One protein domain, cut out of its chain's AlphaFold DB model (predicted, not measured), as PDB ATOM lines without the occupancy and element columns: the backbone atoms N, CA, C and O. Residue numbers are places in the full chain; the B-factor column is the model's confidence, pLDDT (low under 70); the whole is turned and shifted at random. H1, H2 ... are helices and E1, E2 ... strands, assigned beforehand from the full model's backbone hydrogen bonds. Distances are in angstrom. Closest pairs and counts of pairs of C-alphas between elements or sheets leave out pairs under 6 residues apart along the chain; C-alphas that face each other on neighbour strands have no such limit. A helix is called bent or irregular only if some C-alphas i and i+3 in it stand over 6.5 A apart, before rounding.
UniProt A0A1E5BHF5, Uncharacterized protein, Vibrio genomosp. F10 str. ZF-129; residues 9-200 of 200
ATOM      1  N   ALA A   9     124.994  24.445  13.354       82.94
ATOM      2  CA  ALA A   9     123.883  25.301  13.730       82.94
ATOM      3  C   ALA A   9     122.552  24.676  13.295       82.94
ATOM      4  O   ALA A   9     122.477  23.903  12.342       82.94
ATOM      5  N   VAL A  10     121.468  25.033  13.985       82.25
ATOM      6  CA  VAL A  10     120.111  24.729  13.520       82.25
ATOM      7  C   VAL A  10     119.576  25.968  12.821       82.25
ATOM      8  O   VAL A  10     119.333  26.987  13.468       82.25
ATOM      9  N   TRP A  11     119.386  25.880  11.510       83.44
ATOM     10  CA  TRP A  11     118.781  26.952  10.732       83.44
ATOM     11  C   TRP A  11     117.263  26.783  10.695       83.44
ATOM     12  O   TRP A  11     116.770  25.698  10.386       83.44
ATOM     13  N   GLN A  12     116.527  27.841  11.044       82.38
ATOM     14  CA  GLN A  12     115.063  27.852  11.050       82.38
ATOM     15  C   GLN A  12     114.536  28.579   9.815       82.38
ATOM     16  O   GLN A  12     114.790  29.767   9.622       82.38
ATOM     17  N   MET A  13     113.759  27.867   9.008       73.06
ATOM     18  CA  MET A  13     113.018  28.411   7.884       73.06
ATOM     19  C   MET A  13     111.570  28.660   8.307       73.06
ATOM     20  O   MET A  13     110.867  27.699   8.648       73.06
ATOM     21  N   PRO A  14     111.086  29.910   8.233       68.25
ATOM     22  CA  PRO A  14     109.670  30.180   8.398       68.25
ATOM     23  C   PRO A  14     108.903  29.496   7.263       68.25
ATOM     24  O   PRO A  14     109.141  29.772   6.086       68.25
ATOM     25  N   HIS A  15     107.980  28.601   7.603       67.38
ATOM     26  CA  HIS A  15     107.125  27.920   6.630       67.38
ATOM     27  C   HIS A  15     105.669  27.977   7.094       67.38
ATOM     28  O   HIS A  15     105.377  27.879   8.283       67.38
ATOM     29  N   ALA A  16     104.748  28.147   6.140       59.59
ATOM     30  CA  ALA A  16     103.357  28.534   6.397       59.59
ATOM     31  C   ALA A  16     102.581  27.586   7.335       59.59
ATOM     32  O   ALA A  16     101.635  28.021   7.987       59.59
ATOM     33  N   GLU A  17     102.972  26.311   7.408       60.69
ATOM     34  CA  GLU A  17     102.285  25.289   8.215       60.69
ATOM     35  C   GLU A  17     103.077  24.815   9.446       60.69
ATOM     36  O   GLU A  17     102.479  24.381  10.430       60.69
ATOM     37  N   LYS A  18     104.413  24.887   9.407       60.06
ATOM     38  CA  LYS A  18     105.315  24.492  10.499       60.06
ATOM     39  C   LYS A  18     106.723  24.957  10.167       60.06
ATOM     40  O   LYS A  18     107.210  24.592   9.103       60.06
ATOM     41  N   ASP A  19     107.377  25.672  11.078       67.06
ATOM     42  CA  ASP A  19     108.782  26.048  10.911       67.06
ATOM     43  C   ASP A  19     109.630  24.803  10.632       67.06
ATOM     44  O   ASP A  19     109.592  23.810  11.372       67.06
ATOM     45  N   LEU A  20     110.364  24.846   9.522       69.06
ATOM     46  CA  LEU A  20     111.307  23.799   9.162       69.06
ATOM     47  C   LEU A  20     112.634  24.146   9.817       69.06
ATOM     48  O   LEU A  20     113.122  25.263   9.686       69.06
ATOM     49  N   ALA A  21     113.223  23.189  10.519       75.44
ATOM     50  CA  ALA A  21     114.582  23.315  11.008       75.44
ATOM     51  C   ALA A  21     115.492  22.377  10.198       75.44
ATOM     52  O   ALA A  21     115.067  21.304   9.761       75.44
ATOM     53  N   VAL A  22     116.729  22.799   9.966       78.56
ATOM     54  CA  VAL A  22     117.743  22.023   9.247       78.56
ATOM     55  C   VAL A  22     119.045  22.126  10.027       78.56
ATOM     56  O   VAL A  22     119.444  23.223  10.420       78.56
ATOM     57  N   LEU A  23     119.702  20.990  10.270       82.25
ATOM     58  CA  LEU A  23     121.058  20.987  10.812       82.25
ATOM     59  C   LEU A  23     122.043  21.379   9.700       82.25
ATOM     60  O   LEU A  23     122.123  20.709   8.665       82.25
ATOM     61  N   VAL A  24     122.771  22.469   9.910       86.56
ATOM     62  CA  VAL A  24     123.724  23.070   8.967       86.56
ATOM     63  C   VAL A  24     125.101  23.184   9.606       86.56
ATOM     64  O   VAL A  24     125.183  23.347  10.819       86.56
ATOM     65  N   ASP A  25     126.181  23.070   8.840       88.25
ATOM     66  CA  ASP A  25     127.478  23.538   9.333       88.25
ATOM     67  C   ASP A  25     127.401  25.070   9.422       88.25
ATOM     68  O   ASP A  25     126.801  25.722   8.565       88.25
ATOM     69  N   ALA A  26     127.948  25.665  10.477       86.94
ATOM     70  CA  ALA A  26     127.926  27.112  10.651       86.94
ATOM     71  C   ALA A  26     128.608  27.835   9.475       86.94
ATOM     72  O   ALA A  26     128.171  28.922   9.094       86.94
ATOM     73  N   ALA A  27     129.607  27.203   8.851       85.50
ATOM     74  CA  ALA A  27     130.253  27.673   7.629       85.50
ATOM     75  C   ALA A  27     129.304  27.773   6.422       85.50
ATOM     76  O   ALA A  27     129.584  28.516   5.485       85.50
ATOM     77  N   GLU A  28     128.188  27.040   6.425       88.31
ATOM     78  CA  GLU A  28     127.225  26.979   5.318       88.31
ATOM     79  C   GLU A  28     126.143  28.063   5.418       88.31
ATOM     80  O   GLU A  28     125.458  28.340   4.430       88.31
ATOM     81  N   LEU A  29     125.995  28.710   6.583       86.56
ATOM     82  CA  LEU A  29     124.995  29.762   6.808       86.56
ATOM     83  C   LEU A  29     125.027  30.877   5.751       86.56
ATOM     84  O   LEU A  29     123.952  31.252   5.275       86.56
ATOM     85  N   PRO A  30     126.198  31.367   5.292       84.62
ATOM     86  CA  PRO A  30     126.235  32.405   4.273       84.62
ATOM     87  C   PRO A  30     125.541  32.028   2.961       84.62
ATOM     88  O   PRO A  30     125.019  32.917   2.296       84.62
ATOM     89  N   ILE A  31     125.490  30.745   2.589       85.00
ATOM     90  CA  ILE A  31     124.783  30.290   1.378       85.00
ATOM     91  C   ILE A  31     123.277  30.383   1.565       85.00
ATOM     92  O   ILE A  31     122.558  30.735   0.634       85.00
ATOM     93  N   LEU A  32     122.795  30.083   2.766       83.50
ATOM     94  CA  LEU A  32     121.372  30.138   3.087       83.50
ATOM     95  C   LEU A  32     120.878  31.588   3.173       83.50
ATOM     96  O   LEU A  32     119.723  31.863   2.860       83.50
ATOM     97  N   GLU A  33     121.756  32.515   3.563       82.75
ATOM     98  CA  GLU A  33     121.448  33.943   3.691       82.75
ATOM     99  C   GLU A  33     121.649  34.731   2.389       82.75
ATOM    100  O   GLU A  33     120.833  35.591   2.054       82.75
ATOM    101  N   ARG A  34     122.737  34.459   1.658       80.75
ATOM    102  CA  ARG A  34     123.164  35.217   0.466       80.75
ATOM    103  C   ARG A  34     122.916  34.478  -0.854       80.75
ATOM    104  O   ARG A  34     123.043  35.081  -1.914       80.75
ATOM    105  N   GLY A  35     122.552  33.197  -0.809       80.38
ATOM    106  CA  GLY A  35     122.344  32.353  -1.986       80.38
ATOM    107  C   GLY A  35     123.642  31.783  -2.573       80.38
ATOM    108  O   GLY A  35     124.742  32.017  -2.068       80.38
ATOM    109  N   VAL A  36     123.509  31.029  -3.673       80.69
ATOM    110  CA  VAL A  36     124.620  30.317  -4.346       80.69
ATOM    111  C   VAL A  36     125.724  31.243  -4.875       80.69
ATOM    112  O   VAL A  36     126.852  30.803  -5.055       80.69
ATOM    113  N   GLU A  37     125.440  32.536  -5.060       80.56
ATOM    114  CA  GLU A  37     126.436  33.546  -5.458       80.56
ATOM    115  C   GLU A  37     127.562  33.718  -4.423       80.56
ATOM    116  O   GLU A  37     128.644  34.206  -4.744       80.56
ATOM    117  N   SER A  38     127.332  33.272  -3.184       78.50
ATOM    118  CA  SER A  38     128.347  33.205  -2.131       78.50
ATOM    119  C   SER A  38     129.296  32.007  -2.253       78.50
ATOM    120  O   SER A  38     130.107  31.797  -1.354       78.50
ATOM    121  N   VAL A  39     129.229  31.236  -3.345       80.88
ATOM    122  CA  VAL A  39     130.056  30.048  -3.586       80.88
ATOM    123  C   VAL A  39     130.850  30.206  -4.880       80.88
ATOM    124  O   VAL A  39     130.301  30.489  -5.943       80.88
ATOM    125  N   LEU A  40     132.156  29.972  -4.804       79.94
ATOM    126  CA  LEU A  40     133.025  29.808  -5.959       79.94
ATOM    127  C   LEU A  40     132.878  28.394  -6.527       79.94
ATOM    128  O   LEU A  40     132.950  27.411  -5.793       79.94
ATOM    129  N   ASN A  41     132.748  28.311  -7.852       76.69
ATOM    130  CA  ASN A  41     132.674  27.062  -8.621       76.69
ATOM    131  C   ASN A  41     131.573  26.076  -8.159       76.69
ATOM    132  O   ASN A  41     131.854  24.890  -8.009       76.69
ATOM    133  N   PRO A  42     130.310  26.511  -7.978       76.25
ATOM    134  CA  PRO A  42     129.243  25.677  -7.403       76.25
ATOM    135  C   PRO A  42     128.825  24.467  -8.265       76.25
ATOM    136  O   PRO A  42     128.129  23.568  -7.780       76.25
ATOM    137  N   ASP A  43     129.248  24.435  -9.532       74.00
ATOM    138  CA  ASP A  43     128.855  23.420 -10.516       74.00
ATOM    139  C   ASP A  43     130.032  22.724 -11.213       74.00
ATOM    140  O   ASP A  43     129.812  21.927 -12.122       74.00
ATOM    141  N   THR A  44     131.278  23.020 -10.837       71.31
ATOM    142  CA  THR A  44     132.455  22.470 -11.528       71.31
ATOM    143  C   THR A  44     133.145  21.429 -10.654       71.31
ATOM    144  O   THR A  44     133.959  21.817  -9.814       71.31
ATOM    145  N   PRO A  45     132.861  20.124 -10.833       67.12
ATOM    146  CA  PRO A  45     133.676  19.093 -10.211       67.12
ATOM    147  C   PRO A  45     135.135  19.250 -10.654       67.12
ATOM    148  O   PRO A  45     135.419  19.614 -11.799       67.12
ATOM    149  N   LEU A  46     136.063  19.010  -9.725       61.69
ATOM    150  CA  LEU A  46     137.481  18.910 -10.060       61.69
ATOM    151  C   LEU A  46     137.653  17.782 -11.084       61.69
ATOM    152  O   LEU A  46     136.948  16.781 -11.019       61.69
ATOM    153  N   ASN A  47     138.577  17.940 -12.032       61.28
ATOM    154  CA  ASN A  47     138.946  16.831 -12.910       61.28
ATOM    155  C   ASN A  47     139.439  15.653 -12.044       61.28
ATOM    156  O   ASN A  47     140.293  15.866 -11.176       61.28
ATOM    157  N   ASP A  48     138.918  14.446 -12.291       61.88
ATOM    158  CA  ASP A  48     139.186  13.218 -11.522       61.88
ATOM    159  C   ASP A  48     140.688  12.936 -11.358       61.88
ATOM    160  O   ASP A  48     141.110  12.365 -10.354       61.88
ATOM    161  N   ASP A  49     141.513  13.413 -12.298       69.12
ATOM    162  CA  ASP A  49     142.977  13.306 -12.274       69.12
ATOM    163  C   ASP A  49     143.628  13.839 -10.979       69.12
ATOM    164  O   ASP A  49     144.756  13.457 -10.645       69.12
ATOM    165  N   HIS A  50     142.936  14.723 -10.254       75.25
ATOM    166  CA  HIS A  50     143.408  15.330  -9.006       75.25
ATOM    167  C   HIS A  50     142.944  14.607  -7.740       75.25
ATOM    168  O   HIS A  50     143.367  14.986  -6.647       75.25
ATOM    169  N   LEU A  51     142.085  13.597  -7.863       88.56
ATOM    170  CA  LEU A  51     141.573  12.853  -6.724       88.56
ATOM    171  C   LEU A  51     142.410  11.599  -6.486       88.56
ATOM    172  O   LEU A  51     142.812  10.882  -7.406       88.56
ATOM    173  N   ARG A  52     142.674  11.327  -5.211       90.50
ATOM    174  CA  ARG A  52     143.330  10.103  -4.756       90.50
ATOM    175  C   ARG A  52     142.383   9.334  -3.862       90.50
ATOM    176  O   ARG A  52     141.748   9.918  -2.986       90.50
ATOM    177  N   LEU A  53     142.299   8.027  -4.100       93.88
ATOM    178  CA  LEU A  53     141.509   7.134  -3.268       93.88
ATOM    179  C   LEU A  53     142.160   7.013  -1.894       93.88
ATOM    180  O   LEU A  53     143.306   6.584  -1.765       93.88
ATOM    181  N   LYS A  54     141.404   7.402  -0.874       94.94
ATOM    182  CA  LYS A  54     141.796   7.376   0.529       94.94
ATOM    183  C   LYS A  54     140.747   6.630   1.343       94.94
ATOM    184  O   LYS A  54     139.555   6.682   1.039       94.94
ATOM    185  N   LEU A  55     141.201   5.950   2.392       95.69
ATOM    186  CA  LEU A  55     140.333   5.391   3.420       95.69
ATOM    187  C   LEU A  55     140.068   6.487   4.447       95.69
ATOM    188  O   LEU A  55     140.997   6.982   5.075       95.69
ATOM    189  N   VAL A  56     138.808   6.873   4.598       95.31
ATOM    190  CA  VAL A  56     138.373   7.981   5.446       95.31
ATOM    191  C   VAL A  56     137.444   7.466   6.534       95.31
ATOM    192  O   VAL A  56     136.543   6.671   6.270       95.31
ATOM    193  N   TYR A  57     137.628   7.953   7.755       94.62
ATOM    194  CA  TYR A  57     136.710   7.736   8.864       94.62
ATOM    195  C   TYR A  57     135.897   8.984   9.156       94.62
ATOM    196  O   TYR A  57     136.382  10.112   9.020       94.62
ATOM    197  N   GLY A  58     134.677   8.785   9.642       92.44
ATOM    198  CA  GLY A  58     133.853   9.908  10.044       92.44
ATOM    199  C   GLY A  58     132.572   9.545  10.769       92.44
ATOM    200  O   GLY A  58     132.408   8.434  11.285       92.44
ATOM    201  N   VAL A  59     131.676  10.530  10.816       90.31
ATOM    202  CA  VAL A  59     130.350  10.422  11.425       90.31
ATOM    203  C   VAL A  59     129.282  10.810  10.414       90.31
ATOM    204  O   VAL A  59     129.343  11.881   9.813       90.31
ATOM    205  N   LEU A  60     128.288   9.942  10.258       89.00
ATOM    206  CA  LEU A  60     127.014  10.293   9.653       89.00
ATOM    207  C   LEU A  60     126.139  10.872  10.748       89.00
ATOM    208  O   LEU A  60     125.851  10.181  11.726       89.00
ATOM    209  N   MET A  61     125.710  12.115  10.578       85.00
ATOM    210  CA  MET A  61     124.721  12.717  11.460       85.00
ATOM    211  C   MET A  61     123.404  12.789  10.713       85.00
ATOM    212  O   MET A  61     123.307  13.402   9.642       85.00
ATOM    213  N   SER A  62     122.383  12.149  11.272       75.12
ATOM    214  CA  SER A  62     121.040  12.300  10.742       75.12
ATOM    215  C   SER A  62     120.587  13.741  10.920       75.12
ATOM    216  O   SER A  62     120.659  14.316  12.012       75.12
ATOM    217  N   ASN A  63     120.039  14.326   9.858       70.38
ATOM    218  CA  ASN A  63     119.208  15.501  10.027       70.38
ATOM    219  C   ASN A  63     117.891  15.028  10.664       70.38
ATOM    220  O   ASN A  63     116.912  14.746   9.965       70.38
ATOM    221  N   ASN A  64     117.896  14.908  12.002       56.84
ATOM    222  CA  ASN A  64     116.862  14.331  12.883       56.84
ATOM    223  C   ASN A  64     115.427  14.847  12.648       56.84
ATOM    224  O   ASN A  64     114.464  14.339  13.218       56.84
ATOM    225  N   LEU A  65     115.269  15.852  11.794       55.84
ATOM    226  CA  LEU A  65     114.030  16.522  11.440       55.84
ATOM    227  C   LEU A  65     113.342  15.909  10.207       55.84
ATOM    228  O   LEU A  65     112.175  16.210   9.963       55.84
ATOM    229  N   ARG A  66     114.019  15.011   9.469       55.44
ATOM    230  CA  ARG A  66     113.454  14.235   8.343       55.44
ATOM    231  C   ARG A  66     113.224  12.743   8.650       55.44
ATOM    232  O   ARG A  66     112.805  12.007   7.765       55.44
ATOM    233  N   GLY A  67     113.417  12.311   9.902       50.44
ATOM    234  CA  GLY A  67     112.898  11.029  10.408       50.44
ATOM    235  C   GLY A  67     113.778   9.789  10.216       50.44
ATOM    236  O   GLY A  67     113.313   8.684  10.485       50.44
ATOM    237  N   PHE A  68     115.037   9.927   9.800       53.41
ATOM    238  CA  PHE A  68     115.943   8.781   9.705       53.41
ATOM    239  C   PHE A  68     116.689   8.578  11.025       53.41
ATOM    240  O   PHE A  68     117.646   9.286  11.309       53.41
ATOM    241  N   GLN A  69     116.238   7.648  11.860       59.31
ATOM    242  CA  GLN A  69     116.826   7.419  13.192       59.31
ATOM    243  C   GLN A  69     117.376   6.000  13.378       59.31
ATOM    244  O   GLN A  69     117.852   5.658  14.456       59.31
ATOM    245  N   ASN A  70     117.307   5.157  12.344       65.31
ATOM    246  CA  ASN A  70     117.719   3.761  12.424       65.31
ATOM    247  C   ASN A  70     118.819   3.415  11.410       65.31
ATOM    248  O   ASN A  70     118.978   4.055  10.372       65.31
ATOM    249  N   PHE A  71     119.580   2.377  11.754       60.84
ATOM    250  CA  PHE A  71     120.739   1.899  11.001       60.84
ATOM    251  C   PHE A  71     120.376   1.487   9.566       60.84
ATOM    252  O   PHE A  71     121.023   1.923   8.626       60.84
ATOM    253  N   GLU A  72     119.279   0.741   9.382       68.06
ATOM    254  CA  GLU A  72     118.798   0.312   8.055       68.06
ATOM    255  C   GLU A  72     118.477   1.496   7.130       68.06
ATOM    256  O   GLU A  72     118.746   1.450   5.931       68.06
ATOM    257  N   GLY A  73     117.919   2.577   7.685       70.31
ATOM    258  CA  GLY A  73     117.672   3.803   6.935       70.31
ATOM    259  C   GLY A  73     118.967   4.480   6.495       70.31
ATOM    260  O   GLY A  73     119.020   5.002   5.386       70.31
ATOM    261  N   MET A  74     120.014   4.448   7.326       72.81
ATOM    262  CA  MET A  74     121.326   4.990   6.963       72.81
ATOM    263  C   MET A  74     122.025   4.159   5.897       72.81
ATOM    264  O   MET A  74     122.513   4.743   4.935       72.81
ATOM    265  N   ASP A  75     122.026   2.832   6.017       70.88
ATOM    266  CA  ASP A  75     122.607   1.951   4.996       70.88
ATOM    267  C   ASP A  75     121.949   2.186   3.631       70.88
ATOM    268  O   ASP A  75     122.631   2.398   2.632       70.88
ATOM    269  N   HIS A  76     120.614   2.263   3.590       74.75
ATOM    270  CA  HIS A  76     119.907   2.539   2.341       74.75
ATOM    271  C   HIS A  76     120.253   3.912   1.756       74.75
ATOM    272  O   HIS A  76     120.412   4.054   0.543       74.75
ATOM    273  N   LEU A  77     120.362   4.938   2.605       71.81
ATOM    274  CA  LEU A  77     120.770   6.262   2.153       71.81
ATOM    275  C   LEU A  77     122.164   6.205   1.545       71.81
ATOM    276  O   LEU A  77     122.351   6.683   0.434       71.81
ATOM    277  N   VAL A  78     123.109   5.560   2.213       75.50
ATOM    278  CA  VAL A  78     124.480   5.394   1.730       75.50
ATOM    279  C   VAL A  78     124.516   4.694   0.378       75.50
ATOM    280  O   VAL A  78     125.145   5.212  -0.542       75.50
ATOM    281  N   ASP A  79     123.788   3.590   0.223       77.62
ATOM    282  CA  ASP A  79     123.702   2.852  -1.039       77.62
ATOM    283  C   ASP A  79     123.181   3.731  -2.182       77.62
ATOM    284  O   ASP A  79     123.707   3.710  -3.291       77.62
ATOM    285  N   VAL A  80     122.174   4.569  -1.916       75.25
ATOM    286  CA  VAL A  80     121.643   5.516  -2.911       75.25
ATOM    287  C   VAL A  80     122.655   6.617  -3.253       75.25
ATOM    288  O   VAL A  80     122.504   7.288  -4.278       75.25
ATOM    289  N   HIS A  81     123.660   6.845  -2.410       72.06
ATOM    290  CA  HIS A  81     124.646   7.910  -2.574       72.06
ATOM    291  C   HIS A  81     125.969   7.438  -3.195       72.06
ATOM    292  O   HIS A  81     126.714   8.301  -3.645       72.06
ATOM    293  N   GLN A  82     126.245   6.129  -3.268       77.44
ATOM    294  CA  GLN A  82     127.455   5.572  -3.898       77.44
ATOM    295  C   GLN A  82     127.624   6.039  -5.352       77.44
ATOM    296  O   GLN A  82     126.643   6.266  -6.063       77.44
ATOM    297  N   ASP A  83     128.880   6.193  -5.778       79.56
ATOM    298  CA  ASP A  83     129.287   6.695  -7.097       79.56
ATOM    299  C   ASP A  83     128.773   8.117  -7.413       79.56
ATOM    300  O   ASP A  83     128.591   8.494  -8.575       79.56
ATOM    301  N   LYS A  84     128.519   8.931  -6.379       84.81
ATOM    302  CA  LYS A  84     128.124  10.341  -6.525       84.81
ATOM    303  C   LYS A  84     129.148  11.285  -5.915       84.81
ATOM    304  O   LYS A  84     129.967  10.921  -5.079       84.81
ATOM    305  N   TRP A  85     129.051  12.545  -6.317       89.19
ATOM    306  CA  TRP A  85     129.867  13.616  -5.770       89.19
ATOM    307  C   TRP A  85     129.346  14.073  -4.413       89.19
ATOM    308  O   TRP A  85     128.161  14.383  -4.258       89.19
ATOM    309  N   LEU A  86     130.256  14.195  -3.454       91.19
ATOM    310  CA  LEU A  86     130.038  15.004  -2.263       91.19
ATOM    311  C   LEU A  86     130.693  16.368  -2.450       91.19
ATOM    312  O   LEU A  86     131.660  16.517  -3.198       91.19
ATOM    313  N   VAL A  87     130.167  17.366  -1.754       91.00
ATOM    314  CA  VAL A  87     130.732  18.712  -1.715       91.00
ATOM    315  C   VAL A  87     131.012  19.088  -0.276       91.00
ATOM    316  O   VAL A  87     130.143  18.965   0.587       91.00
ATOM    317  N   HIS A  88     132.227  19.567  -0.042       91.75
ATOM    318  CA  HIS A  88     132.602  20.326   1.137       91.75
ATOM    319  C   HIS A  88     132.671  21.809   0.771       91.75
ATOM    320  O   HIS A  88     133.224  22.178  -0.264       91.75
ATOM    321  N   LEU A  89     132.118  22.661   1.627       89.81
ATOM    322  CA  LEU A  89     132.188  24.107   1.470       89.81
ATOM    323  C   LEU A  89     133.228  24.652   2.434       89.81
ATOM    324  O   LEU A  89     133.021  24.655   3.646       89.81
ATOM    325  N   LYS A  90     134.349  25.102   1.881       88.12
ATOM    326  CA  LYS A  90     135.469  25.613   2.658       88.12
ATOM    327  C   LYS A  90     135.324  27.126   2.853       88.12
ATOM    328  O   LYS A  90     135.299  27.862   1.858       88.12
ATOM    329  N   PRO A  91     135.266  27.614   4.105       84.31
ATOM    330  CA  PRO A  91     135.377  29.035   4.398       84.31
ATOM    331  C   PRO A  91     136.664  29.622   3.837       84.31
ATOM    332  O   PRO A  91     137.735  29.017   3.937       84.31
ATOM    333  N   ASN A  92     136.564  30.821   3.277       80.38
ATOM    334  CA  ASN A  92     137.748  31.612   2.996       80.38
ATOM    335  C   ASN A  92     138.265  32.238   4.302       80.38
ATOM    336  O   ASN A  92     137.493  32.464   5.231       80.38
ATOM    337  N   GLU A  93     139.558  32.560   4.366       77.12
ATOM    338  CA  GLU A  93     140.133  33.289   5.512       77.12
ATOM    339  C   GLU A  93     139.533  34.698   5.670       77.12
ATOM    340  O   GLU A  93     139.605  35.301   6.738       77.12
ATOM    341  N   ASP A  94     138.952  35.219   4.592       78.19
ATOM    342  CA  ASP A  94     138.238  36.486   4.531       78.19
ATOM    343  C   ASP A  94     136.725  36.210   4.468       78.19
ATOM    344  O   ASP A  94     136.238  35.708   3.453       78.19
ATOM    345  N   GLU A  95     135.985  36.513   5.542       70.31
ATOM    346  CA  GLU A  95     134.533  36.248   5.668       70.31
ATOM    347  C   GLU A  95     133.692  36.932   4.565       70.31
ATOM    348  O   GLU A  95     132.576  36.494   4.244       70.31
ATOM    349  N   ASP A  96     134.236  37.984   3.947       73.75
ATOM    350  CA  ASP A  96     133.604  38.707   2.844       73.75
ATOM    351  C   ASP A  96     133.803  38.017   1.483       73.75
ATOM    352  O   ASP A  96     133.128  38.365   0.508       73.75
ATOM    353  N   LYS A  97     134.694  37.022   1.389       81.06
ATOM    354  CA  LYS A  97     134.905  36.249   0.161       81.06
ATOM    355  C   LYS A  97     133.941  35.068   0.057       81.06
ATOM    356  O   LYS A  97     133.507  34.521   1.072       81.06
ATOM    357  N   PRO A  98     133.615  34.639  -1.175       82.75
ATOM    358  CA  PRO A  98     132.766  33.480  -1.355       82.75
ATOM    359  C   PRO A  98     133.477  32.198  -0.894       82.75
ATOM    360  O   PRO A  98     134.705  32.082  -0.963       82.75
ATOM    361  N   LEU A  99     132.679  31.246  -0.418       86.31
ATOM    362  CA  LEU A  99     133.108  29.915  -0.002       86.31
ATOM    363  C   LEU A  99     133.648  29.145  -1.205       86.31
ATOM    364  O   LEU A  99     133.150  29.294  -2.319       86.31
ATOM    365  N   GLU A 100     134.631  28.282  -0.990       88.12
ATOM    366  CA  GLU A 100     135.142  27.400  -2.036       88.12
ATOM    367  C   GLU A 100     134.407  26.056  -1.997       88.12
ATOM    368  O   GLU A 100     134.378  25.393  -0.959       88.12
ATOM    369  N   ALA A 101     133.814  25.643  -3.121       88.12
ATOM    370  CA  ALA A 101     133.272  24.297  -3.267       88.12
ATOM    371  C   ALA A 101     134.394  23.303  -3.602       88.12
ATOM    372  O   ALA A 101     135.034  23.397  -4.649       88.12
ATOM    373  N   ILE A 102     134.603  22.327  -2.720       89.00
ATOM    374  CA  ILE A 102     135.555  21.229  -2.896       89.00
ATOM    375  C   ILE A 102     134.770  19.942  -3.134       89.00
ATOM    376  O   ILE A 102     133.982  19.521  -2.287       89.00
ATOM    377  N   TYR A 103     134.996  19.313  -4.285       90.31
ATOM    378  CA  TYR A 103     134.313  18.086  -4.688       90.31
ATOM    379  C   TYR A 103     135.098  16.852  -4.267       90.31
ATOM    380  O   TYR A 103     136.312  16.791  -4.459       90.31
ATOM    381  N   LEU A 104     134.384  15.873  -3.717       91.38
ATOM    382  CA  LEU A 104     134.925  14.616  -3.213       91.38
ATOM    383  C   LEU A 104     134.228  13.454  -3.927       91.38
ATOM    384  O   LEU A 104     132.997  13.431  -4.010       91.38
ATOM    385  N   GLY A 105     135.003  12.492  -4.418       89.75
ATOM    386  CA  GLY A 105     134.472  11.255  -4.991       89.75
ATOM    387  C   GLY A 105     134.032  10.310  -3.877       89.75
ATOM    388  O   GLY A 105     134.797  10.072  -2.941       89.75
ATOM    389  N   PHE A 106     132.812   9.781  -3.942       89.38
ATOM    390  CA  PHE A 106     132.307   8.820  -2.964       89.38
ATOM    391  C   PHE A 106     132.143   7.445  -3.608       89.38
ATOM    392  O   PHE A 106     131.199   7.207  -4.359       89.38
ATOM    393  N   GLU A 107     133.084   6.548  -3.313       91.00
ATOM    394  CA  GLU A 107     133.202   5.270  -4.017       91.00
ATOM    395  C   GLU A 107     132.478   4.129  -3.301       91.00
ATOM    396  O   GLU A 107     131.805   3.328  -3.942       91.00
ATOM    397  N   ASP A 108     132.657   4.010  -1.984       91.12
ATOM    398  CA  ASP A 108     132.105   2.920  -1.173       91.12
ATOM    399  C   ASP A 108     132.152   3.298   0.316       91.12
ATOM    400  O   ASP A 108     132.958   4.135   0.732       91.12
ATOM    401  N   MET A 109     131.312   2.674   1.142       92.19
ATOM    402  CA  MET A 109     131.259   2.937   2.576       92.19
ATOM    403  C   MET A 109     130.735   1.753   3.385       92.19
ATOM    404  O   MET A 109     129.883   0.987   2.949       92.19
ATOM    405  N   VAL A 110     131.226   1.639   4.617       90.19
ATOM    406  CA  VAL A 110     130.722   0.730   5.644       90.19
ATOM    407  C   VAL A 110     130.258   1.560   6.837       90.19
ATOM    408  O   VAL A 110     131.062   2.235   7.486       90.19
ATOM    409  N   VAL A 111     128.959   1.492   7.141       89.44
ATOM    410  CA  VAL A 111     128.396   2.057   8.372       89.44
ATOM    411  C   VAL A 111     128.732   1.127   9.534       89.44
ATOM    412  O   VAL A 111     128.551  -0.089   9.477       89.44
ATOM    413  N   LEU A 112     129.231   1.702  10.618       87.19
ATOM    414  CA  LEU A 112     129.664   0.983  11.802       87.19
ATOM    415  C   LEU A 112     128.725   1.300  12.961       87.19
ATOM    416  O   LEU A 112     128.677   2.420  13.476       87.19
ATOM    417  N   HIS A 113     128.013   0.280  13.431       77.75
ATOM    418  CA  HIS A 113     127.167   0.424  14.607       77.75
ATOM    419  C   HIS A 113     128.034   0.712  15.843       77.75
ATOM    420  O   HIS A 113     128.895  -0.092  16.225       77.75
ATOM    421  N   CYS A 114     127.804   1.851  16.498       69.62
ATOM    422  CA  CYS A 114     128.567   2.261  17.670       69.62
ATOM    423  C   CYS A 114     127.641   2.643  18.826       69.62
ATOM    424  O   CYS A 114     126.890   3.609  18.751       69.62
ATOM    425  N   GLY A 115     127.742   1.917  19.943       65.00
ATOM    426  CA  GLY A 115     127.134   2.351  21.198       65.00
ATOM    427  C   GLY A 115     127.856   3.577  21.767       65.00
ATOM    428  O   GLY A 115     129.090   3.646  21.751       65.00
ATOM    429  N   GLY A 116     127.089   4.529  22.299       68.31
ATOM    430  CA  GLY A 116     127.617   5.734  22.949       68.31
ATOM    431  C   GLY A 116     127.892   6.917  22.019       68.31
ATOM    432  O   GLY A 116     128.547   7.857  22.454       68.31
ATOM    433  N   LEU A 117     127.421   6.871  20.769       73.12
ATOM    434  CA  LEU A 117     127.200   8.081  19.970       73.12
ATOM    435  C   LEU A 117     125.843   8.699  20.335       73.12
ATOM    436  O   LEU A 117     125.029   8.060  21.012       73.12
ATOM    437  N   ARG A 118     125.606   9.943  19.905       73.44
ATOM    438  CA  ARG A 118     124.277  10.559  20.012       73.44
ATOM    439  C   ARG A 118     123.275   9.728  19.210       73.44
ATOM    440  O   ARG A 118     123.630   9.069  18.235       73.44
ATOM    441  N   GLU A 119     122.024   9.724  19.651       73.25
ATOM    442  CA  GLU A 119     120.966   8.984  18.966       73.25
ATOM    443  C   GLU A 119     120.822   9.479  17.518       73.25
ATOM    444  O   GLU A 119     120.673  10.678  17.284       73.25
ATOM    445  N   GLY A 120     120.902   8.552  16.558       75.25
ATOM    446  CA  GLY A 120     120.862   8.859  15.125       75.25
ATOM    447  C   GLY A 120     122.219   9.165  14.474       75.25
ATOM    448  O   GLY A 120     122.248   9.336  13.256       75.25
ATOM    449  N   ASP A 121     123.317   9.190  15.240       84.56
ATOM    450  CA  ASP A 121     124.677   9.332  14.705       84.56
ATOM    451  C   ASP A 121     125.340   7.958  14.517       84.56
ATOM    452  O   ASP A 121     125.258   7.077  15.380       84.56
ATOM    453  N   PHE A 122     126.056   7.784  13.404       87.75
ATOM    454  CA  PHE A 122     126.722   6.526  13.062       87.75
ATOM    455  C   PHE A 122     128.174   6.761  12.672       87.75
ATOM    456  O   PHE A 122     128.483   7.654  11.887       87.75
ATOM    457  N   ALA A 123     129.075   5.934  13.199       91.88
ATOM    458  CA  ALA A 123     130.449   5.910  12.721       91.88
ATOM    459  C   ALA A 123     130.482   5.287  11.322       91.88
ATOM    460  O   ALA A 123     129.677   4.405  11.023       91.88
ATOM    461  N   PHE A 124     131.434   5.684  10.486       93.12
ATOM    462  CA  PHE A 124     131.656   5.025   9.203       93.12
ATOM    463  C   PHE A 124     133.140   4.937   8.850       93.12
ATOM    464  O   PHE A 124     133.975   5.672   9.385       93.12
ATOM    465  N   ALA A 125     133.434   4.032   7.920       95.00
ATOM    466  CA  ALA A 125     134.655   4.013   7.130       95.00
ATOM    467  C   ALA A 125     134.269   4.057   5.646       95.00
ATOM    468  O   ALA A 125     133.350   3.345   5.249       95.00
ATOM    469  N   ALA A 126     134.925   4.888   4.841       95.25
ATOM    470  CA  ALA A 126     134.608   5.086   3.429       95.25
ATOM    471  C   ALA A 126     135.862   5.060   2.562       95.25
ATOM    472  O   ALA A 126     136.923   5.525   2.978       95.25
ATOM    473  N   LEU A 127     135.710   4.581   1.332       95.75
ATOM    474  CA  LEU A 127     136.653   4.833   0.255       95.75
ATOM    475  C   LEU A 127     136.219   6.110  -0.467       95.75
ATOM    476  O   LEU A 127     135.108   6.183  -0.997       95.75
ATOM    477  N   MET A 128     137.089   7.115  -0.480       94.38
ATOM    478  CA  MET A 128     136.777   8.419  -1.060       94.38
ATOM    479  C   MET A 128     137.908   8.933  -1.941       94.38
ATOM    480  O   MET A 128     139.078   8.818  -1.584       94.38
ATOM    481  N   GLY A 129     137.555   9.548  -3.065       93.38
ATOM    482  CA  GLY A 129     138.460  10.367  -3.860       93.38
ATOM    483  C   GLY A 129     138.580  11.755  -3.242       93.38
ATOM    484  O   GLY A 129     137.644  12.548  -3.334       93.38
ATOM    485  N   LEU A 130     139.717  12.061  -2.618       92.12
ATOM    486  CA  LEU A 130     139.982  13.377  -2.028       92.12
ATOM    487  C   LEU A 130     141.086  14.104  -2.808       92.12
ATOM    488  O   LEU A 130     142.026  13.447  -3.265       92.12
ATOM    489  N   PRO A 131     141.018  15.440  -2.954       90.44
ATOM    490  CA  PRO A 131     142.139  16.201  -3.484       90.44
ATOM    491  C   PRO A 131     143.281  16.239  -2.462       90.44
ATOM    492  O   PRO A 131     143.041  16.344  -1.258       90.44
ATOM    493  N   ASP A 132     144.528  16.235  -2.936       85.88
ATOM    494  CA  ASP A 132     145.721  16.266  -2.068       85.88
ATOM    495  C   ASP A 132     145.785  17.513  -1.167       85.88
ATOM    496  O   ASP A 132     146.458  17.512  -0.140       85.88
ATOM    497  N   SER A 133     145.079  18.584  -1.539       84.69
ATOM    498  CA  SER A 133     144.991  19.828  -0.773       84.69
ATOM    499  C   SER A 133     143.994  19.791   0.389       84.69
ATOM    500  O   SER A 133     143.927  20.759   1.148       84.69
ATOM    501  N   LEU A 134     143.160  18.750   0.496       88.31
ATOM    502  CA  LEU A 134     142.215  18.608   1.600       88.31
ATOM    503  C   LEU A 134     142.885  17.861   2.752       88.31
ATOM    504  O   LEU A 134     143.146  16.664   2.662       88.31
ATOM    505  N   GLU A 135     143.120  18.575   3.847       85.00
ATOM    506  CA  GLU A 135     143.680  18.004   5.069       85.00
ATOM    507  C   GLU A 135     142.554  17.594   6.030       85.00
ATOM    508  O   GLU A 135     141.729  18.417   6.437       85.00
ATOM    509  N   LEU A 136     142.526  16.311   6.401       85.62
ATOM    510  CA  LEU A 136     141.689  15.790   7.483       85.62
ATOM    511  C   LEU A 136     142.538  15.719   8.754       85.62
ATOM    512  O   LEU A 136     143.623  15.141   8.739       85.62
ATOM    513  N   HIS A 137     142.070  16.311   9.852       70.25
ATOM    514  CA  HIS A 137     142.853  16.395  11.083       70.25
ATOM    515  C   HIS A 137     142.099  15.808  12.277       70.25
ATOM    516  O   HIS A 137     141.060  16.323  12.686       70.25
ATOM    517  N   SER A 138     142.669  14.773  12.892       63.53
ATOM    518  CA  SER A 138     142.072  14.055  14.026       63.53
ATOM    519  C   SER A 138     142.304  14.685  15.400       63.53
ATOM    520  O   SER A 138     141.739  14.228  16.405       63.53
ATOM    521  N   ASP A 139     143.141  15.722  15.463       63.94
ATOM    522  CA  ASP A 139     143.369  16.549  16.650       63.94
ATOM    523  C   ASP A 139     142.269  17.605  16.845       63.94
ATOM    524  O   ASP A 139     142.102  18.147  17.941       63.94
ATOM    525  N   LYS A 140     141.474  17.854  15.803       63.59
ATOM    526  CA  LYS A 140     140.318  18.741  15.821       63.59
ATOM    527  C   LYS A 140     139.082  17.991  16.339       63.59
ATOM    528  O   LYS A 140     138.833  16.837  16.014       63.59
ATOM    529  N   VAL A 141     138.265  18.685  17.135       63.25
ATOM    530  CA  VAL A 141     136.929  18.232  17.596       63.25
ATOM    531  C   VAL A 141     135.884  18.271  16.456       63.25
ATOM    532  O   VAL A 141     134.718  17.958  16.655       63.25
ATOM    533  N   TRP A 142     136.299  18.651  15.247       74.69
ATOM    534  CA  TRP A 142     135.450  19.087  14.142       74.69
ATOM    535  C   TRP A 142     135.890  18.354  12.886       74.69
ATOM    536  O   TRP A 142     137.089  18.315  12.601       74.69
ATOM    537  N   GLY A 143     134.940  17.801  12.139       83.69
ATOM    538  CA  GLY A 143     135.231  17.171  10.853       83.69
ATOM    539  C   GLY A 143     135.122  18.131   9.668       83.69
ATOM    540  O   GLY A 143     134.619  19.243   9.789       83.69
ATOM    541  N   VAL A 144     135.545  17.683   8.494       89.50
ATOM    542  CA  VAL A 144     135.186  18.288   7.211       89.50
ATOM    543  C   VAL A 144     133.747  17.891   6.895       89.50
ATOM    544  O   VAL A 144     133.465  16.735   6.573       89.50
ATOM    545  N   THR A 145     132.827  18.848   7.008       91.38
ATOM    546  CA  THR A 145     131.418  18.629   6.672       91.38
ATOM    547  C   THR A 145     131.231  18.550   5.166       91.38
ATOM    548  O   THR A 145     131.665  19.435   4.428       91.38
ATOM    549  N   SER A 146     130.546  17.509   4.714       91.31
ATOM    550  CA  SER A 146     130.189  17.311   3.318       91.31
ATOM    551  C   SER A 146     128.748  16.832   3.161       91.31
ATOM    552  O   SER A 146     128.137  16.280   4.084       91.31
ATOM    553  N   PHE A 147     128.186  17.076   1.982       89.31
ATOM    554  CA  PHE A 147     126.835  16.664   1.607       89.31
ATOM    555  C   PHE A 147     126.780  16.278   0.129       89.31
ATOM    556  O   PHE A 147     127.667  16.612  -0.654       89.31
ATOM    557  N   LEU A 148     125.726  15.561  -0.253       87.81
ATOM    558  CA  LEU A 148     125.535  15.096  -1.623       87.81
ATOM    559  C   LEU A 148     125.328  16.255  -2.608       87.81
ATOM    560  O   LEU A 148     124.500  17.131  -2.359       87.81
ATOM    561  N   ARG A 149     125.992  16.203  -3.769       87.56
ATOM    562  CA  ARG A 149     125.702  17.064  -4.924       87.56
ATOM    563  C   ARG A 149     124.725  16.375  -5.881       87.56
ATOM    564  O   ARG A 149     125.084  15.471  -6.629       87.56
ATOM    565  N   LEU A 150     123.495  16.873  -5.918       82.88
ATOM    566  CA  LEU A 150     122.472  16.556  -6.917       82.88
ATOM    567  C   LEU A 150     122.559  17.566  -8.065       82.88
ATOM    568  O   LEU A 150     122.054  18.680  -7.929       82.88
ATOM    569  N   HIS A 151     123.261  17.217  -9.151       75.81
ATOM    570  CA  HIS A 151     123.635  18.130 -10.251       75.81
ATOM    571  C   HIS A 151     122.477  18.909 -10.898       75.81
ATOM    572  O   HIS A 151     122.711  19.944 -11.514       75.81
ATOM    573  N   ASP A 152     121.243  18.435 -10.762       79.56
ATOM    574  CA  ASP A 152     120.021  19.074 -11.250       79.56
ATOM    575  C   ASP A 152     119.483  20.187 -10.329       79.56
ATOM    576  O   ASP A 152     118.589  20.934 -10.726       79.56
ATOM    577  N   LEU A 153     120.037  20.326  -9.123       83.81
ATOM    578  CA  LEU A 153     119.658  21.320  -8.118       83.81
ATOM    579  C   LEU A 153     120.824  22.269  -7.813       83.81
ATOM    580  O   LEU A 153     121.988  21.875  -7.899       83.81
ATOM    581  N   ASP A 154     120.532  23.506  -7.403       86.00
ATOM    582  CA  ASP A 154     121.554  24.454  -6.937       86.00
ATOM    583  C   ASP A 154     122.096  24.088  -5.537       86.00
ATOM    584  O   ASP A 154     121.522  23.263  -4.819       86.00
ATOM    585  N   MET A 155     123.221  24.691  -5.131       85.88
ATOM    586  CA  MET A 155     123.908  24.354  -3.874       85.88
ATOM    587  C   MET A 155     123.066  24.638  -2.621       85.88
ATOM    588  O   MET A 155     123.061  23.834  -1.690       85.88
ATOM    589  N   ALA A 156     122.323  25.748  -2.601       85.31
ATOM    590  CA  ALA A 156     121.462  26.090  -1.470       85.31
ATOM    591  C   ALA A 156     120.309  25.081  -1.358       85.31
ATOM    592  O   ALA A 156     120.009  24.581  -0.273       85.31
ATOM    593  N   THR A 157     119.723  24.697  -2.491       85.19
ATOM    594  CA  THR A 157     118.694  23.658  -2.560       85.19
ATOM    595  C   THR A 157     119.228  22.292  -2.120       85.19
ATOM    596  O   THR A 157     118.516  21.566  -1.422       85.19
ATOM    597  N   ASN A 158     120.471  21.936  -2.465       86.19
ATOM    598  CA  ASN A 158     121.128  20.717  -1.975       86.19
ATOM    599  C   ASN A 158     121.277  20.733  -0.447       86.19
ATOM    600  O   ASN A 158     120.883  19.772   0.214       86.19
ATOM    601  N   LEU A 159     121.763  21.842   0.119       86.31
ATOM    602  CA  LEU A 159     121.917  22.011   1.566       86.31
ATOM    603  C   LEU A 159     120.592  21.860   2.316       86.31
ATOM    604  O   LEU A 159     120.517  21.127   3.299       86.31
ATOM    605  N   ILE A 160     119.525  22.499   1.832       82.62
ATOM    606  CA  ILE A 160     118.199  22.437   2.467       82.62
ATOM    607  C   ILE A 160     117.590  21.031   2.359       82.62
ATOM    608  O   ILE A 160     116.850  20.594   3.248       82.62
ATOM    609  N   ASN A 161     117.887  20.310   1.273       79.56
ATOM    610  CA  ASN A 161     117.330  18.984   1.020       79.56
ATOM    611  C   ASN A 161     118.153  17.817   1.552       79.56
ATOM    612  O   ASN A 161     117.670  16.681   1.495       79.56
ATOM    613  N   ARG A 162     119.336  18.072   2.114       82.31
ATOM    614  CA  ARG A 162     120.189  17.004   2.621       82.31
ATOM    615  C   ARG A 162     119.509  16.224   3.742       82.31
ATOM    616  O   ARG A 162     118.923  16.777   4.680       82.31
ATOM    617  N   GLN A 163     119.592  14.908   3.624       79.50
ATOM    618  CA  GLN A 163     119.040  13.970   4.599       79.50
ATOM    619  C   GLN A 163     120.061  13.636   5.690       79.50
ATOM    620  O   GLN A 163     119.680  13.395   6.833       79.50
ATOM    621  N   ILE A 164     121.345  13.682   5.337       83.38
ATOM    622  CA  ILE A 164     122.471  13.367   6.208       83.38
ATOM    623  C   ILE A 164     123.543  14.444   6.095       83.38
ATOM    624  O   ILE A 164     123.693  15.088   5.053       83.38
ATOM    625  N   ILE A 165     124.286  14.610   7.180       87.50
ATOM    626  CA  ILE A 165     125.558  15.320   7.204       87.50
ATOM    627  C   ILE A 165     126.654  14.266   7.261       87.50
ATOM    628  O   ILE A 165     126.614  13.384   8.120       87.50
ATOM    629  N   ILE A 166     127.625  14.365   6.357       91.00
ATOM    630  CA  ILE A 166     128.781  13.474   6.318       91.00
ATOM    631  C   ILE A 166     129.980  14.260   6.844       91.00
ATOM    632  O   ILE A 166     130.536  15.107   6.146       91.00
ATOM    633  N   SER A 167     130.363  13.996   8.090       91.94
ATOM    634  CA  SER A 167     131.496  14.646   8.749       91.94
ATOM    635  C   SER A 167     132.741  13.769   8.633       91.94
ATOM    636  O   SER A 167     132.856  12.778   9.357       91.94
ATOM    637  N   LEU A 168     133.677  14.130   7.753       93.50
ATOM    638  CA  LEU A 168     134.955  13.427   7.575       93.50
ATOM    639  C   LEU A 168     135.938  13.856   8.663       93.50
ATOM    640  O   LEU A 168     136.068  15.044   8.928       93.50
ATOM    641  N   VAL A 169     136.639  12.928   9.301       91.50
ATOM    642  CA  VAL A 169     137.444  13.238  10.497       91.50
ATOM    643  C   VAL A 169     138.919  12.989  10.256       91.50
ATOM    644  O   VAL A 169     139.748  13.851  10.532       91.50
ATOM    645  N   GLU A 170     139.246  11.812   9.739       92.19
ATOM    646  CA  GLU A 170     140.627  11.375   9.573       92.19
ATOM    647  C   GLU A 170     140.747  10.461   8.360       92.19
ATOM    648  O   GLU A 170     139.813   9.725   8.034       92.19
ATOM    649  N   GLU A 171     141.907  10.506   7.715       91.50
ATOM    650  CA  GLU A 171     142.326   9.518   6.728       91.50
ATOM    651  C   GLU A 171     143.212   8.452   7.385       91.50
ATOM    652  O   GLU A 171     144.084   8.761   8.195       91.50
ATOM    653  N   GLU A 172     142.998   7.185   7.038       89.88
ATOM    654  CA  GLU A 172     143.901   6.100   7.418       89.88
ATOM    655  C   GLU A 172     145.125   6.117   6.500       89.88
ATOM    656  O   GLU A 172     145.005   6.119   5.270       89.88
ATOM    657  N   VAL A 173     146.316   6.068   7.099       88.31
ATOM    658  CA  VAL A 173     147.564   5.956   6.345       88.31
ATOM    659  C   VAL A 173     147.776   4.495   5.974       88.31
ATOM    660  O   VAL A 173     148.060   3.655   6.826       88.31
ATOM    661  N   VAL A 174     147.653   4.194   4.684       90.31
ATOM    662  CA  VAL A 174     147.844   2.848   4.139       90.31
ATOM    663  C   VAL A 174     149.005   2.869   3.147       90.31
ATOM    664  O   VAL A 174     148.991   3.623   2.181       90.31
ATOM    665  N   ASP A 175     149.999   2.002   3.353       89.94
ATOM    666  CA  ASP A 175     151.197   1.903   2.494       89.94
ATOM    667  C   ASP A 175     150.917   1.288   1.105       89.94
ATOM    668  O   ASP A 175     151.824   1.082   0.300       89.94
ATOM    669  N   THR A 176     149.666   0.919   0.830       92.19
ATOM    670  CA  THR A 176     149.217   0.256  -0.398       92.19
ATOM    671  C   THR A 176     148.153   1.102  -1.080       92.19
ATOM    672  O   THR A 176     147.311   1.701  -0.414       92.19
ATOM    673  N   GLU A 177     148.166   1.112  -2.411       93.88
ATOM    674  CA  GLU A 177     147.127   1.761  -3.205       93.88
ATOM    675  C   GLU A 177     145.753   1.127  -2.932       93.88
ATOM    676  O   GLU A 177     145.573  -0.096  -3.017       93.88
ATOM    677  N   LEU A 178     144.786   1.972  -2.575       95.50
ATOM    678  CA  LEU A 178     143.427   1.556  -2.253       95.50
ATOM    679  C   LEU A 178     142.576   1.460  -3.519       95.50
ATOM    680  O   LEU A 178     142.620   2.327  -4.385       95.50
ATOM    681  N   THR A 179     141.757   0.415  -3.590       94.94
ATOM    682  CA  THR A 179     140.803   0.158  -4.672       94.94
ATOM    683  C   THR A 179     139.450  -0.254  -4.095       94.94
ATOM    684  O   THR A 179     139.356  -0.635  -2.922       94.94
ATOM    685  N   LYS A 180     138.395  -0.244  -4.922       92.88
ATOM    686  CA  LYS A 180     137.052  -0.720  -4.529       92.88
ATOM    687  C   LYS A 180     137.069  -2.160  -4.003       92.88
ATOM    688  O   LYS A 180     136.260  -2.519  -3.155       92.88
ATOM    689  N   GLU A 181     138.011  -2.980  -4.460       94.62
ATOM    690  CA  GLU A 181     138.115  -4.394  -4.107       94.62
ATOM    691  C   GLU A 181     138.897  -4.654  -2.812       94.62
ATOM    692  O   GLU A 181     138.626  -5.649  -2.140       94.62
ATOM    693  N   ASN A 182     139.878  -3.809  -2.464       95.44
ATOM    694  CA  ASN A 182     140.811  -4.100  -1.368       95.44
ATOM    695  C   ASN A 182     140.595  -3.252  -0.104       95.44
ATOM    696  O   ASN A 182     141.005  -3.668   0.979       95.44
ATOM    697  N   TRP A 183     139.941  -2.092  -0.200       96.31
ATOM    698  CA  TRP A 183     139.998  -1.089   0.867       96.31
ATOM    699  C   TRP A 183     139.425  -1.588   2.203       96.31
ATOM    700  O   TRP A 183     139.953  -1.277   3.272       96.31
ATOM    701  N   LYS A 184     138.385  -2.432   2.149       95.56
ATOM    702  CA  LYS A 184     137.687  -2.963   3.333       95.56
ATOM    703  C   LYS A 184     138.602  -3.764   4.259       95.56
ATOM    704  O   LYS A 184     138.355  -3.791   5.460       95.56
ATOM    705  N   SER A 185     139.672  -4.385   3.746       95.75
ATOM    706  CA  SER A 185     140.614  -5.126   4.600       95.75
ATOM    707  C   SER A 185     141.492  -4.229   5.474       95.75
ATOM    708  O   SER A 185     142.111  -4.728   6.409       95.75
ATOM    709  N   PHE A 186     141.552  -2.930   5.176       96.06
ATOM    710  CA  PHE A 186     142.336  -1.951   5.928       96.06
ATOM    711  C   PHE A 186     141.504  -1.202   6.978       96.06
ATOM    712  O   PHE A 186     142.049  -0.405   7.733       96.06
ATOM    713  N   VAL A 187     140.193  -1.464   7.059       95.19
ATOM    714  CA  VAL A 187     139.293  -0.764   7.983       95.19
ATOM    715  C   VAL A 187     139.625  -1.109   9.432       95.19
ATOM    716  O   VAL A 187     139.463  -2.246   9.882       95.19
ATOM    717  N   ASN A 188     140.004  -0.092  10.202       93.81
ATOM    718  CA  ASN A 188     140.143  -0.178  11.646       93.81
ATOM    719  C   ASN A 188     138.860   0.301  12.336       93.81
ATOM    720  O   ASN A 188     138.702   1.472  12.688       93.81
ATOM    721  N   GLU A 189     137.929  -0.626  12.581       92.88
ATOM    722  CA  GLU A 189     136.655  -0.289  13.229       92.88
ATOM    723  C   GLU A 189     136.819   0.345  14.617       92.88
ATOM    724  O   GLU A 189     136.000   1.170  15.027       92.88
ATOM    725  N   GLY A 190     137.843  -0.071  15.370       91.19
ATOM    726  CA  GLY A 190     138.108   0.453  16.709       91.19
ATOM    727  C   GLY A 190     138.469   1.934  16.665       91.19
ATOM    728  O   GLY A 190     137.928   2.723  17.445       91.19
ATOM    729  N   LEU A 191     139.329   2.309  15.715       90.25
ATOM    730  CA  LEU A 191     139.699   3.696  15.459       90.25
ATOM    731  C   LEU A 191     138.491   4.509  14.986       90.25
ATOM    732  O   LEU A 191     138.168   5.512  15.619       90.25
ATOM    733  N   ALA A 192     137.759   4.033  13.974       91.31
ATOM    734  CA  ALA A 192     136.576   4.716  13.442       91.31
ATOM    735  C   ALA A 192     135.546   5.040  14.540       91.31
ATOM    736  O   ALA A 192     135.096   6.177  14.685       91.31
ATOM    737  N   LYS A 193     135.231   4.056  15.395       90.50
ATOM    738  CA  LYS A 193     134.320   4.230  16.539       90.50
ATOM    739  C   LYS A 193     134.876   5.202  17.582       90.50
ATOM    740  O   LYS A 193     134.108   5.944  18.196       90.50
ATOM    741  N   SER A 194     136.189   5.197  17.820       89.31
ATOM    742  CA  SER A 194     136.825   6.133  18.753       89.31
ATOM    743  C   SER A 194     136.813   7.567  18.234       89.31
ATOM    744  O   SER A 194     136.627   8.483  19.030       89.31
ATOM    745  N   LEU A 195     137.027   7.769  16.934       89.00
ATOM    746  CA  LEU A 195     136.991   9.084  16.302       89.00
ATOM    747  C   LEU A 195     135.576   9.641  16.294       89.00
ATOM    748  O   LEU A 195     135.372  10.781  16.696       89.00
ATOM    749  N   ALA A 196     134.590   8.810  15.957       87.69
ATOM    750  CA  ALA A 196     133.196   9.224  15.934       87.69
ATOM    751  C   ALA A 196     132.716   9.789  17.280       87.69
ATOM    752  O   ALA A 196     132.000  10.784  17.324       87.69
ATOM    753  N   LYS A 197     133.177   9.210  18.396       85.25
ATOM    754  CA  LYS A 197     132.859   9.691  19.751       85.25
ATOM    755  C   LYS A 197     133.448  11.061  20.086       85.25
ATOM    756  O   LYS A 197     132.998  11.671  21.048       85.25
ATOM    757  N   LYS A 198     134.464  11.526  19.351       80.56
ATOM    758  CA  LYS A 198     135.055  12.857  19.548       80.56
ATOM    759  C   LYS A 198     134.241  13.965  18.879       80.56
ATOM    760  O   LYS A 198     134.366  15.108  19.291       80.56
ATOM    761  N   VAL A 199     133.444  13.631  17.862       73.88
ATOM    762  CA  VAL A 199     132.759  14.590  16.971       73.88
ATOM    763  C   VAL A 199     131.300  14.837  17.408       73.88
ATOM    764  O   VAL A 199     130.476  15.346  16.653       73.88
ATOM    765  N   GLY A 200     130.963  14.481  18.652       56.91
ATOM    766  CA  GLY A 200     129.610  14.534  19.220       56.91
ATOM    767  C   GLY A 200     129.450  15.538  20.348       56.91
ATOM    768  O   GLY A 200     130.290  15.508  21.273       56.91
TER     769      GLY A 200
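Overview. This is residues 9 to 200 of the 200 residues of an uncharacterized protein of Vibrio genomosp. F10 str. ZF-129 (UniProt A0A1E5BHF5). A closed barrel of six strands, E3 to E8, makes the core, with H2, H3, H4 and H5 on its outside. At one end of the longest axis the hairpin E1 and E2, with H1 next after it, is set beside the barrel, and residues 14 to 19 at its tip stick out. The printed part has 192 residues, with five named helices and eight named strands in the order E1 E2 H1 E3 H2 E4 E5 E6 E7 H3 E8 H4 H5, a mixed class. Round the ring run E3 E6 E5 E4 E7 E8 and back to E3, each pair antiparallel. The whole is compact, with a radius of gyration of the C-alphas of 16.2 A and spans of 50 by 37 by 31 A.

Along the chain. E1 is residues 9 to 13, from C-alpha 9 at (123.883, 25.301, 13.730), E2 20 to 25 and H1 26 to 34. E3 is 51 to 62, 27.0 A, and bends by 80 degrees at residue 54. H2 is 71 to 81, 15.4 A, and E4 84 to 90. E5, 99 to 112, 31.4 A, bends by 84 degrees at residue 108, and E6, 121 to 131, 26.1 A, by 73 degrees at residue 127. E7 is 144 to 148, H3 155 to 161 and E8 164 to 172, 22.7 A. H4 is 183 to 186 and H5 189 to 196, ending at (133.196, 9.224, 15.934).

Arrangement. E4 E5 E6 form a meander, each strand the antiparallel neighbour of the one before, and with E7, beside E4, a Greek key. In the barrel N 56 and O 126 of E3 and E6 are 2.8 A apart, and N 167 and O 59 of E8 and E3 2.9 A. H5 is over E6 and only just over E3, with 3 C-alphas on it, at a height over the sheet of 7.6 A; Ala 123 and Ala 196 have the closest C-alphas of E6 and H5, 5.4 A. H4 is only just over E6, with 3 C-alphas on it. H3 is over E7, across the strands at 82 degrees on the local plane. H2's height over the sheet is 7.8 A; Asp 75 and Val 111 of E5 come closest, their C-alphas 6.7 A apart. H1 and H3 only just touch, with 3 pairs of C-alphas within 8 A. In H2, H3 and H5 every O i to N i+4 pair is within hydrogen-bond range, and H4, with 4 residues, is too short for any O i to N i+4 pair; in H1, irregular with C-alphas 27 and 30 7.1 A apart, 2 of 5 O i to N i+4 pairs are within range, and 3 of 6 O i to N i+3 pairs.

Size, cuts and confidence. The C-alphas of Ala 16 and Asp 175 are farthest apart, 54.9 A. The printed part has no cut. The links H1 to E3 and E6 to E7 are long. Mean pLDDT of the printed part is 82.0; residues 14 to 20 and 64 to 72 are among those under 70.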